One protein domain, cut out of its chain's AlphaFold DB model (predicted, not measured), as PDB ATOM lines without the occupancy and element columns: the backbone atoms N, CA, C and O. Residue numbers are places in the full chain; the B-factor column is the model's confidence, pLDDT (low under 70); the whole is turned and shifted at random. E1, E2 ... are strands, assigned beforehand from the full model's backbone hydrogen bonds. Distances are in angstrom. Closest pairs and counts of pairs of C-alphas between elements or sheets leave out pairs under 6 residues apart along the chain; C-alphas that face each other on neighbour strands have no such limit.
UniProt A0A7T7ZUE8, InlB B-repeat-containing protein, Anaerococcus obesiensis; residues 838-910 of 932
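This is residues 838 to 910 of the 932 residues of the protein "InlB B-repeat-containing protein" of Anaerococcus obesiensis (UniProt A0A7T7ZUE8). Little regular structure is present: a thin rod, mostly loops, holds the larger hairpin E1 and E2 toward one end and the small hairpin E3 and E4 toward the other. The printed part has 73 residues, 16 of them in four named strands, E1 to E4 in chain order, with no named helix: all strand, in two antiparallel sheets, E1 - E2 and E3 - E4. It is only just loose, close to extended, with a radius of gyration of the C-alphas of 16.6 A and spans of 58 by 21 by 19 A.

E1, residues 854 to 858, and E2, residues 870 to 874, are antiparallel at 154 degrees, with N 856 and O 872 2.9 A apart, within hydrogen-bond range. Residues 838 to 839 pair antiparallel with residues 871 to 872 of E2. E3, residues 891 to 893, and E4, residues 899 to 901, are antiparallel at 156 degrees, with N 892 and O 900 2.9 A apart, within hydrogen-bond range. E2 and E3 are apart.

E1 spans 13.2 A from C-alpha 854 at (274.141, 278.613, 363.611), E2 12.8 A, E3 6.6 A and E4 6.7 A, ending at C-alpha 901 at (286.857, 306.330, 348.745).

The C-alphas farthest apart, of Asp 849 and Asn 896, are 57.8 A apart. The printed part has no cut. The links E1 to E2 and E2 to E3 are long. Residue 877, residues 891 to 906 and residues 909 to 910 have pLDDT under 70.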
ATOM      1  N   GLU A 838     269.495 288.208 367.954       85.38
ATOM      2  CA  GLU A 838     270.757 288.949 368.092       85.38
ATOM      3  C   GLU A 838     271.422 288.582 369.425       85.38
ATOM      4  O   GLU A 838     270.743 288.413 370.441       85.38
ATOM      5  N   VAL A 839     272.744 288.413 369.413       84.94
ATOM      6  CA  VAL A 839     273.548 288.073 370.594       84.94
ATOM      7  C   VAL A 839     274.719 289.054 370.729       84.94
ATOM      8  O   VAL A 839     275.244 289.516 369.717       84.94
ATOM      9  N   PRO A 840     275.137 289.405 371.962       81.94
ATOM     10  CA  PRO A 840     276.164 290.428 372.183       81.94
ATOM     11  C   PRO A 840     277.565 290.010 371.706       81.94
ATOM     12  O   PRO A 840     278.417 290.867 371.481       81.94
ATOM     13  N   ASP A 841     277.812 288.709 371.560       84.00
ATOM     14  CA  ASP A 841     279.113 288.115 371.261       84.00
ATOM     15  C   ASP A 841     278.928 286.746 370.552       84.00
ATOM     16  O   ASP A 841     277.819 286.193 370.570       84.00
ATOM     17  N   PRO A 842     279.969 286.184 369.903       81.25
ATOM     18  CA  PRO A 842     279.859 284.948 369.124       81.25
ATOM     19  C   PRO A 842     279.796 283.654 369.957       81.25
ATOM     20  O   PRO A 842     279.538 282.593 369.381       81.25
ATOM     21  N   ASP A 843     279.983 283.708 371.278       81.75
ATOM     22  CA  ASP A 843     279.972 282.549 372.184       81.75
ATOM     23  C   ASP A 843     278.638 282.423 372.954       81.75
ATOM     24  O   ASP A 843     278.207 281.318 373.286       81.75
ATOM     25  N   THR A 844     277.907 283.526 373.153       83.38
ATOM     26  CA  THR A 844     276.609 283.562 373.843       83.38
ATOM     27  C   THR A 844     275.536 282.730 373.126       83.38
ATOM     28  O   THR A 844     275.267 282.902 371.932       83.38
ATOM     29  N   ILE A 845     274.862 281.848 373.872       79.88
ATOM     30  CA  ILE A 845     273.683 281.082 373.438       79.88
ATOM     31  C   ILE A 845     272.499 281.484 374.344       79.88
ATOM     32  O   ILE A 845     272.611 281.307 375.556       79.88
ATOM     33  N   PRO A 846     271.366 281.994 373.812       77.25
ATOM     34  CA  PRO A 846     270.268 282.546 374.627       77.25
ATOM     35  C   PRO A 846     269.543 281.589 375.594       77.25
ATOM     36  O   PRO A 846     268.717 282.040 376.383       77.25
ATOM     37  N   GLY A 847     269.796 280.281 375.522       76.75
ATOM     38  CA  GLY A 847     269.179 279.253 376.364       76.75
ATOM     39  C   GLY A 847     269.448 277.847 375.823       76.75
ATOM     40  O   GLY A 847     269.955 277.697 374.712       76.75
ATOM     41  N   GLU A 848     269.099 276.801 376.580       74.38
ATOM     42  CA  GLU A 848     269.313 275.405 376.150       74.38
ATOM     43  C   GLU A 848     268.622 275.093 374.811       74.38
ATOM     44  O   GLU A 848     269.218 274.471 373.933       74.38
ATOM     45  N   ASP A 849     267.406 275.608 374.617       72.69
ATOM     46  CA  ASP A 849     266.602 275.428 373.401       72.69
ATOM     47  C   ASP A 849     267.191 276.098 372.144       72.69
ATOM     48  O   ASP A 849     266.763 275.823 371.018       72.69
ATOM     49  N   TYR A 850     268.195 276.965 372.323       77.88
ATOM     50  CA  TYR A 850     268.888 277.687 371.256       77.88
ATOM     51  C   TYR A 850     270.221 277.044 370.826       77.88
ATOM     52  O   TYR A 850     270.867 277.546 369.906       77.88
ATOM     53  N   LYS A 851     270.626 275.909 371.419       74.38
ATOM     54  CA  LYS A 851     271.911 275.235 371.122       74.38
ATOM     55  C   LYS A 851     272.086 274.770 369.665       74.38
ATOM     56  O   LYS A 851     273.216 274.660 369.201       74.38
ATOM     57  N   ASP A 852     271.000 274.513 368.932       73.56
ATOM     58  CA  ASP A 852     271.058 274.020 367.541       73.56
ATOM     59  C   ASP A 852     271.314 275.109 366.479       73.56
ATOM     60  O   ASP A 852     271.525 274.781 365.304       73.56
ATOM     61  N   TYR A 853     271.242 276.389 366.851       85.69
ATOM     62  CA  TYR A 853     271.234 277.534 365.934       85.69
ATOM     63  C   TYR A 853     272.663 277.837 365.435       85.69
ATOM     64  O   TYR A 853     273.608 277.780 366.219       85.69
ATOM     65  N   ILE A 854     272.834 278.168 364.147       84.31
ATOM     66  CA  ILE A 854     274.141 278.613 363.611       84.31
ATOM     67  C   ILE A 854     274.458 280.041 364.054       84.31
ATOM     68  O   ILE A 854     273.548 280.829 364.326       84.31
ATOM     69  N   LEU A 855     275.744 280.388 364.066       85.44
ATOM     70  CA  LEU A 855     276.223 281.762 364.142       85.44
ATOM     71  C   LEU A 855     276.302 282.391 362.744       85.44
ATOM     72  O   LEU A 855     276.910 281.841 361.825       85.44
ATOM     73  N   VAL A 856     275.775 283.605 362.612       85.19
ATOM     74  CA  VAL A 856     276.047 284.493 361.477       85.19
ATOM     75  C   VAL A 856     276.797 285.717 361.993       85.19
ATOM     76  O   VAL A 856     276.303 286.421 362.875       85.19
ATOM     77  N   THR A 857     277.991 285.959 361.447       85.56
ATOM     78  CA  THR A 857     278.836 287.122 361.754       85.56
ATOM     79  C   THR A 857     278.868 288.079 360.568       85.56
ATOM     80  O   THR A 857     279.318 287.719 359.475       85.56
ATOM     81  N   VAL A 858     278.446 289.321 360.795       84.31
ATOM     82  CA  VAL A 858     278.572 290.417 359.824       84.31
ATOM     83  C   VAL A 858     279.823 291.226 360.172       84.31
ATOM     84  O   VAL A 858     279.951 291.694 361.303       84.31
ATOM     85  N   ASP A 859     280.754 291.361 359.223       84.12
ATOM     86  CA  ASP A 859     282.060 291.999 359.429       84.12
ATOM     87  C   ASP A 859     282.306 293.079 358.354       84.12
ATOM     88  O   ASP A 859     282.752 292.760 357.246       84.12
ATOM     89  N   PRO A 860     282.013 294.364 358.653       78.94
ATOM     90  CA  PRO A 860     282.173 295.486 357.719       78.94
ATOM     91  C   PRO A 860     283.585 295.680 357.143       78.94
ATOM     92  O   PRO A 860     283.739 296.378 356.141       78.94
ATOM     93  N   THR A 861     284.601 295.029 357.725       84.50
ATOM     94  CA  THR A 861     286.042 295.205 357.470       84.50
ATOM     95  C   THR A 861     286.616 296.542 357.955       84.50
ATOM     96  O   THR A 861     285.901 297.503 358.225       84.50
ATOM     97  N   ASP A 862     287.946 296.609 358.042       73.81
ATOM     98  CA  ASP A 862     288.741 297.787 358.424       73.81
ATOM     99  C   ASP A 862     288.603 298.982 357.462       73.81
ATOM    100  O   ASP A 862     289.077 300.078 357.749       73.81
ATOM    101  N   LYS A 863     287.941 298.770 356.322       74.69
ATOM    102  CA  LYS A 863     287.649 299.786 355.310       74.69
ATOM    103  C   LYS A 863     286.279 300.444 355.468       74.69
ATOM    104  O   LYS A 863     285.918 301.233 354.600       74.69
ATOM    105  N   ALA A 864     285.532 300.141 356.529       77.56
ATOM    106  CA  ALA A 864     284.247 300.766 356.836       77.56
ATOM    107  C   ALA A 864     284.353 301.836 357.941       77.56
ATOM    108  O   ALA A 864     285.203 301.740 358.825       77.56
ATOM    109  N   LYS A 865     283.467 302.844 357.906       78.75
ATOM    110  CA  LYS A 865     283.403 303.937 358.901       78.75
ATOM    111  C   LYS A 865     283.054 303.438 360.306       78.75
ATOM    112  O   LYS A 865     283.616 303.928 361.280       78.75
ATOM    113  N   ASP A 866     282.158 302.455 360.393       75.19
ATOM    114  CA  ASP A 866     281.924 301.656 361.596       75.19
ATOM    115  C   ASP A 866     282.325 300.194 361.310       75.19
ATOM    116  O   ASP A 866     281.606 299.492 360.592       75.19
ATOM    117  N   PRO A 867     283.476 299.722 361.824       79.69
ATOM    118  CA  PRO A 867     283.927 298.340 361.677       79.69
ATOM    119  C   PRO A 867     283.330 297.386 362.736       79.69
ATOM    120  O   PRO A 867     283.789 296.245 362.861       79.69
ATOM    121  N   THR A 868     282.349 297.826 363.535       84.38
ATOM    122  CA  THR A 868     281.739 297.009 364.596       84.38
ATOM    123  C   THR A 868     281.002 295.800 364.020       84.38
ATOM    124  O   THR A 868     280.190 295.904 363.101       84.38
ATOM    125  N   LYS A 869     281.278 294.618 364.581       86.69
ATOM    126  CA  LYS A 869     280.699 293.347 364.128       86.69
ATOM    127  C   LYS A 869     279.409 293.038 364.876       86.69
ATOM    128  O   LYS A 869     279.312 293.301 366.073       86.69
ATOM    129  N   LYS A 870     278.455 292.426 364.176       86.56
ATOM    130  CA  LYS A 870     277.175 291.960 364.733       86.56
ATOM    131  C   LYS A 870     277.050 290.444 364.613       86.56
ATOM    132  O   LYS A 870     277.500 289.857 363.623       86.56
ATOM    133  N   TYR A 871     276.423 289.836 365.617       87.19
ATOM    134  CA  TYR A 871     276.333 288.388 365.797       87.19
ATOM    135  C   TYR A 871     274.873 287.961 365.969       87.19
ATOM    136  O   TYR A 871     274.145 288.502 366.801       87.19
ATOM    137  N   TYR A 872     274.443 286.964 365.196       86.88
ATOM    138  CA  TYR A 872     273.071 286.452 365.235       86.88
ATOM    139  C   TYR A 872     273.061 284.928 365.350       86.88
ATOM    140  O   TYR A 872     273.793 284.243 364.633       86.88
ATOM    141  N   ARG A 873     272.196 284.392 366.219       87.62
ATOM    142  CA  ARG A 873     271.852 282.964 366.267       87.62
ATOM    143  C   ARG A 873     270.646 282.714 365.364       87.62
ATOM    144  O   ARG A 873     269.602 283.335 365.553       87.62
ATOM    145  N   VAL A 874     270.781 281.807 364.397       86.00
ATOM    146  CA  VAL A 874     269.787 281.545 363.337       86.00
ATOM    147  C   VAL A 874     269.352 280.075 363.326       86.00
ATOM    148  O   VAL A 874     270.195 279.173 363.363       86.00
ATOM    149  N   ARG A 875     268.037 279.801 363.259       82.69
ATOM    150  CA  ARG A 875     267.515 278.423 363.205       82.69
ATOM    151  C   ARG A 875     267.881 277.768 361.871       82.69
ATOM    152  O   ARG A 875     267.471 278.233 360.813       82.69
ATOM    153  N   LYS A 876     268.586 276.634 361.919       72.50
ATOM    154  CA  LYS A 876     268.873 275.806 360.733       72.50
ATOM    155  C   LYS A 876     267.580 275.411 360.004       72.50
ATOM    156  O   LYS A 876     266.607 275.006 360.641       72.50
ATOM    157  N   ASN A 877     267.623 275.445 358.672       66.12
ATOM    158  CA  ASN A 877     266.567 275.028 357.738       66.12
ATOM    159  C   ASN A 877     265.275 275.880 357.757       66.12
ATOM    160  O   ASN A 877     264.231 275.429 357.269       66.12
ATOM    161  N   VAL A 878     265.346 277.109 358.282       73.06
ATOM    162  CA  VAL A 878     264.276 278.121 358.260       73.06
ATOM    163  C   VAL A 878     264.808 279.370 357.553       73.06
ATOM    164  O   VAL A 878     265.918 279.806 357.837       73.06
ATOM    165  N   GLU A 879     264.039 279.933 356.621       70.06
ATOM    166  CA  GLU A 879     264.427 281.165 355.921       70.06
ATOM    167  C   GLU A 879     264.440 282.362 356.882       70.06
ATOM    168  O   GLU A 879     263.496 282.550 357.651       70.06
ATOM    169  N   VAL A 880     265.497 283.183 356.825       74.31
ATOM    170  CA  VAL A 880     265.621 284.407 357.634       74.31
ATOM    171  C   VAL A 880     266.231 285.567 356.843       74.31
ATOM    172  O   VAL A 880     267.063 285.390 355.949       74.31
ATOM    173  N   THR A 881     265.861 286.788 357.231       77.44
ATOM    174  CA  THR A 881     266.554 288.025 356.837       77.44
ATOM    175  C   THR A 881     267.439 288.478 357.996       77.44
ATOM    176  O   THR A 881     266.984 288.484 359.139       77.44
ATOM    177  N   ILE A 882     268.693 288.852 357.726       78.94
ATOM    178  CA  ILE A 882     269.605 289.357 358.763       78.94
ATOM    179  C   ILE A 882     269.323 290.853 358.995       78.94
ATOM    180  O   ILE A 882     269.396 291.622 358.036       78.94
ATOM    181  N   PRO A 883     269.019 291.309 360.227       75.56
ATOM    182  CA  PRO A 883     268.656 292.701 360.503       75.56
ATOM    183  C   PRO A 883     269.903 293.597 360.643       75.56
ATOM    184  O   PRO A 883     270.177 294.164 361.699       75.56
ATOM    185  N   SER A 884     270.693 293.708 359.570       71.88
ATOM    186  CA  SER A 884     271.902 294.538 359.511       71.88
ATOM    187  C   SER A 884     271.921 295.414 358.261       71.88
ATOM    188  O   SER A 884     271.590 294.956 357.170       71.88
ATOM    189  N   ASN A 885     272.368 296.659 358.419       73.25
ATOM    190  CA  ASN A 885     272.517 297.614 357.321       73.25
ATOM    191  C   ASN A 885     273.828 297.382 356.544       73.25
ATOM    192  O   ASN A 885     274.743 296.708 357.028       73.25
ATOM    193  N   ASN A 886     273.926 297.963 355.344       77.69
ATOM    194  CA  ASN A 886     275.155 297.962 354.544       77.69
ATOM    195  C   ASN A 886     276.195 298.960 355.101       77.69
ATOM    196  O   ASN A 886     275.797 299.967 355.688       77.69
ATOM    197  N   PRO A 887     277.506 298.713 354.915       74.88
ATOM    198  CA  PRO A 887     278.558 299.510 355.531       74.88
ATOM    199  C   PRO A 887     279.066 300.618 354.596       74.88
ATOM    200  O   PRO A 887     279.320 300.390 353.412       74.88
ATOM    201  N   GLU A 888     279.273 301.817 355.137       74.25
ATOM    202  CA  GLU A 888     279.900 302.926 354.410       74.25
ATOM    203  C   GLU A 888     281.428 302.819 354.434       74.25
ATOM    204  O   GLU A 888     282.011 302.578 355.491       74.25
ATOM    205  N   GLY A 889     282.081 303.046 353.291       70.75
ATOM    206  CA  GLY A 889     283.539 302.996 353.166       70.75
ATOM    207  C   GLY A 889     284.270 304.201 353.771       70.75
ATOM    208  O   GLY A 889     283.720 305.301 353.856       70.75
ATOM    209  N   ILE A 890     285.533 304.005 354.159       70.75
ATOM    210  CA  ILE A 890     286.446 305.090 354.551       70.75
ATOM    211  C   ILE A 890     287.017 305.824 353.328       70.75
ATOM    212  O   ILE A 890     287.235 305.236 352.263       70.75
ATOM    213  N   GLU A 891     287.315 307.107 353.517       67.00
ATOM    214  CA  GLU A 891     288.061 307.939 352.572       67.00
ATOM    215  C   GLU A 891     289.556 307.927 352.908       67.00
ATOM    216  O   GLU A 891     289.943 307.956 354.078       67.00
ATOM    217  N   VAL A 892     290.410 307.905 351.882       56.69
ATOM    218  CA  VAL A 892     291.869 307.957 352.037       56.69
ATOM    219  C   VAL A 892     292.440 309.086 351.183       56.69
ATOM    220  O   VAL A 892     292.434 309.014 349.954       56.69
ATOM    221  N   THR A 893     292.956 310.134 351.828       51.44
ATOM    222  CA  THR A 893     293.586 311.276 351.149       51.44
ATOM    223  C   THR A 893     295.033 310.975 350.771       51.44
ATOM    224  O   THR A 893     295.856 310.601 351.609       51.44
ATOM    225  N   SER A 894     295.358 311.152 349.492       52.12
ATOM    226  CA  SER A 894     296.719 311.040 348.972       52.12
ATOM    227  C   SER A 894     297.581 312.245 349.375       52.12
ATOM    228  O   SER A 894     297.081 313.311 349.732       52.12
ATOM    229  N   LYS A 895     298.911 312.118 349.255       48.00
ATOM    230  CA  LYS A 895     299.857 313.218 349.543       48.00
ATOM    231  C   LYS A 895     299.729 314.425 348.599       48.00
ATOM    232  O   LYS A 895     300.365 315.442 348.858       48.00
ATOM    233  N   ASN A 896     298.927 314.308 347.542       45.03
ATOM    234  CA  ASN A 896     298.701 315.349 346.544       45.03
ATOM    235  C   ASN A 896     297.452 316.198 346.860       45.03
ATOM    236  O   ASN A 896     297.248 317.225 346.224       45.03
ATOM    237  N   GLY A 897     296.629 315.779 347.833       46.47
ATOM    238  CA  GLY A 897     295.369 316.428 348.218       46.47
ATOM    239  C   GLY A 897     294.109 315.664 347.793       46.47
ATOM    240  O   GLY A 897     293.066 315.832 348.413       46.47
ATOM    241  N   GLU A 898     294.202 314.781 346.798       46.56
ATOM    242  CA  GLU A 898     293.059 314.020 346.272       46.56
ATOM    243  C   GLU A 898     292.677 312.851 347.190       46.56
ATOM    244  O   GLU A 898     293.515 311.986 347.482       46.56
ATOM    245  N   SER A 899     291.415 312.794 347.621       44.34
ATOM    246  CA  SER A 899     290.836 311.680 348.379       44.34
ATOM    247  C   SER A 899     290.207 310.627 347.473       44.34
ATOM    248  O   SER A 899     289.570 310.934 346.472       44.34
ATOM    249  N   HIS A 900     290.407 309.363 347.838       57.28
ATOM    250  CA  HIS A 900     289.829 308.208 347.159       57.28
ATOM    251  C   HIS A 900     289.033 307.385 348.183       57.28
ATOM    252  O   HIS A 900     289.569 306.997 349.225       57.28
ATOM    253  N   SER A 901     287.756 307.129 347.902       50.19
ATOM    254  CA  SER A 901     286.857 306.330 348.745       50.19
ATOM    255  C   SER A 901     286.817 304.867 348.304       50.19
ATOM    256  O   SER A 901     286.761 304.566 347.111       50.19
ATOM    257  N   TYR A 902     286.780 303.936 349.259       60.53
ATOM    258  CA  TYR A 902     286.526 302.523 348.954       60.53
ATOM    259  C   TYR A 902     285.021 302.262 348.775       60.53
ATOM    260  O   TYR A 902     284.286 302.168 349.755       60.53
ATOM    261  N   GLU A 903     284.557 302.105 347.531       64.38
ATOM    262  CA  GLU A 903     283.149 301.791 347.245       64.38
ATOM    263  C   GLU A 903     282.775 300.343 347.613       64.38
ATOM    264  O   GLU A 903     283.432 299.376 347.213       64.38
ATOM    265  N   PHE A 904     281.682 300.179 348.363       65.38
ATOM    266  CA  PHE A 904     281.164 298.873 348.768       65.38
ATOM    267  C   PHE A 904     280.459 298.167 347.599       65.38
ATOM    268  O   PHE A 904     279.328 298.487 347.247       65.38
ATOM    269  N   THR A 905     281.123 297.173 347.002       68.00
ATOM    270  CA  THR A 905     280.581 296.467 345.823       68.00
ATOM    271  C   THR A 905     279.520 295.410 346.143       68.00
ATOM    272  O   THR A 905     278.610 295.224 345.339       68.00
ATOM    273  N   LYS A 906     279.652 294.683 347.267       68.56
ATOM    274  CA  LYS A 906     278.643 293.789 347.880       68.56
ATOM    275  C   LYS A 906     279.197 293.072 349.112       68.56
ATOM    276  O   LYS A 906     280.416 292.951 349.259       68.56
ATOM    277  N   TRP A 907     278.302 292.477 349.904       72.12
ATOM    278  CA  TRP A 907     278.669 291.428 350.849       72.12
ATOM    279  C   TRP A 907     279.139 290.178 350.097       72.12
ATOM    280  O   TRP A 907     278.551 289.755 349.096       72.12
ATOM    281  N   LYS A 908     280.214 289.563 350.588       76.44
ATOM    282  CA  LYS A 908     280.732 288.292 350.089       76.44
ATOM    283  C   LYS A 908     281.104 287.378 351.247       76.44
ATOM    284  O   LYS A 908     281.885 287.751 352.116       76.44
ATOM    285  N   GLU A 909     280.608 286.150 351.192       69.56
ATOM    286  CA  GLU A 909     281.019 285.071 352.083       69.56
ATOM    287  C   GLU A 909     282.523 284.776 351.996       69.56
ATOM    288  O   GLU A 909     283.126 284.725 350.910       69.56
ATOM    289  N   LYS A 910     283.129 284.530 353.161       62.69
ATOM    290  CA  LYS A 910     284.489 284.009 353.268       62.69
ATOM    291  C   LYS A 910     284.529 282.535 352.866       62.69
ATOM    292  O   LYS A 910     284.561 281.652 353.719       62.69
TER     293      LYS A 910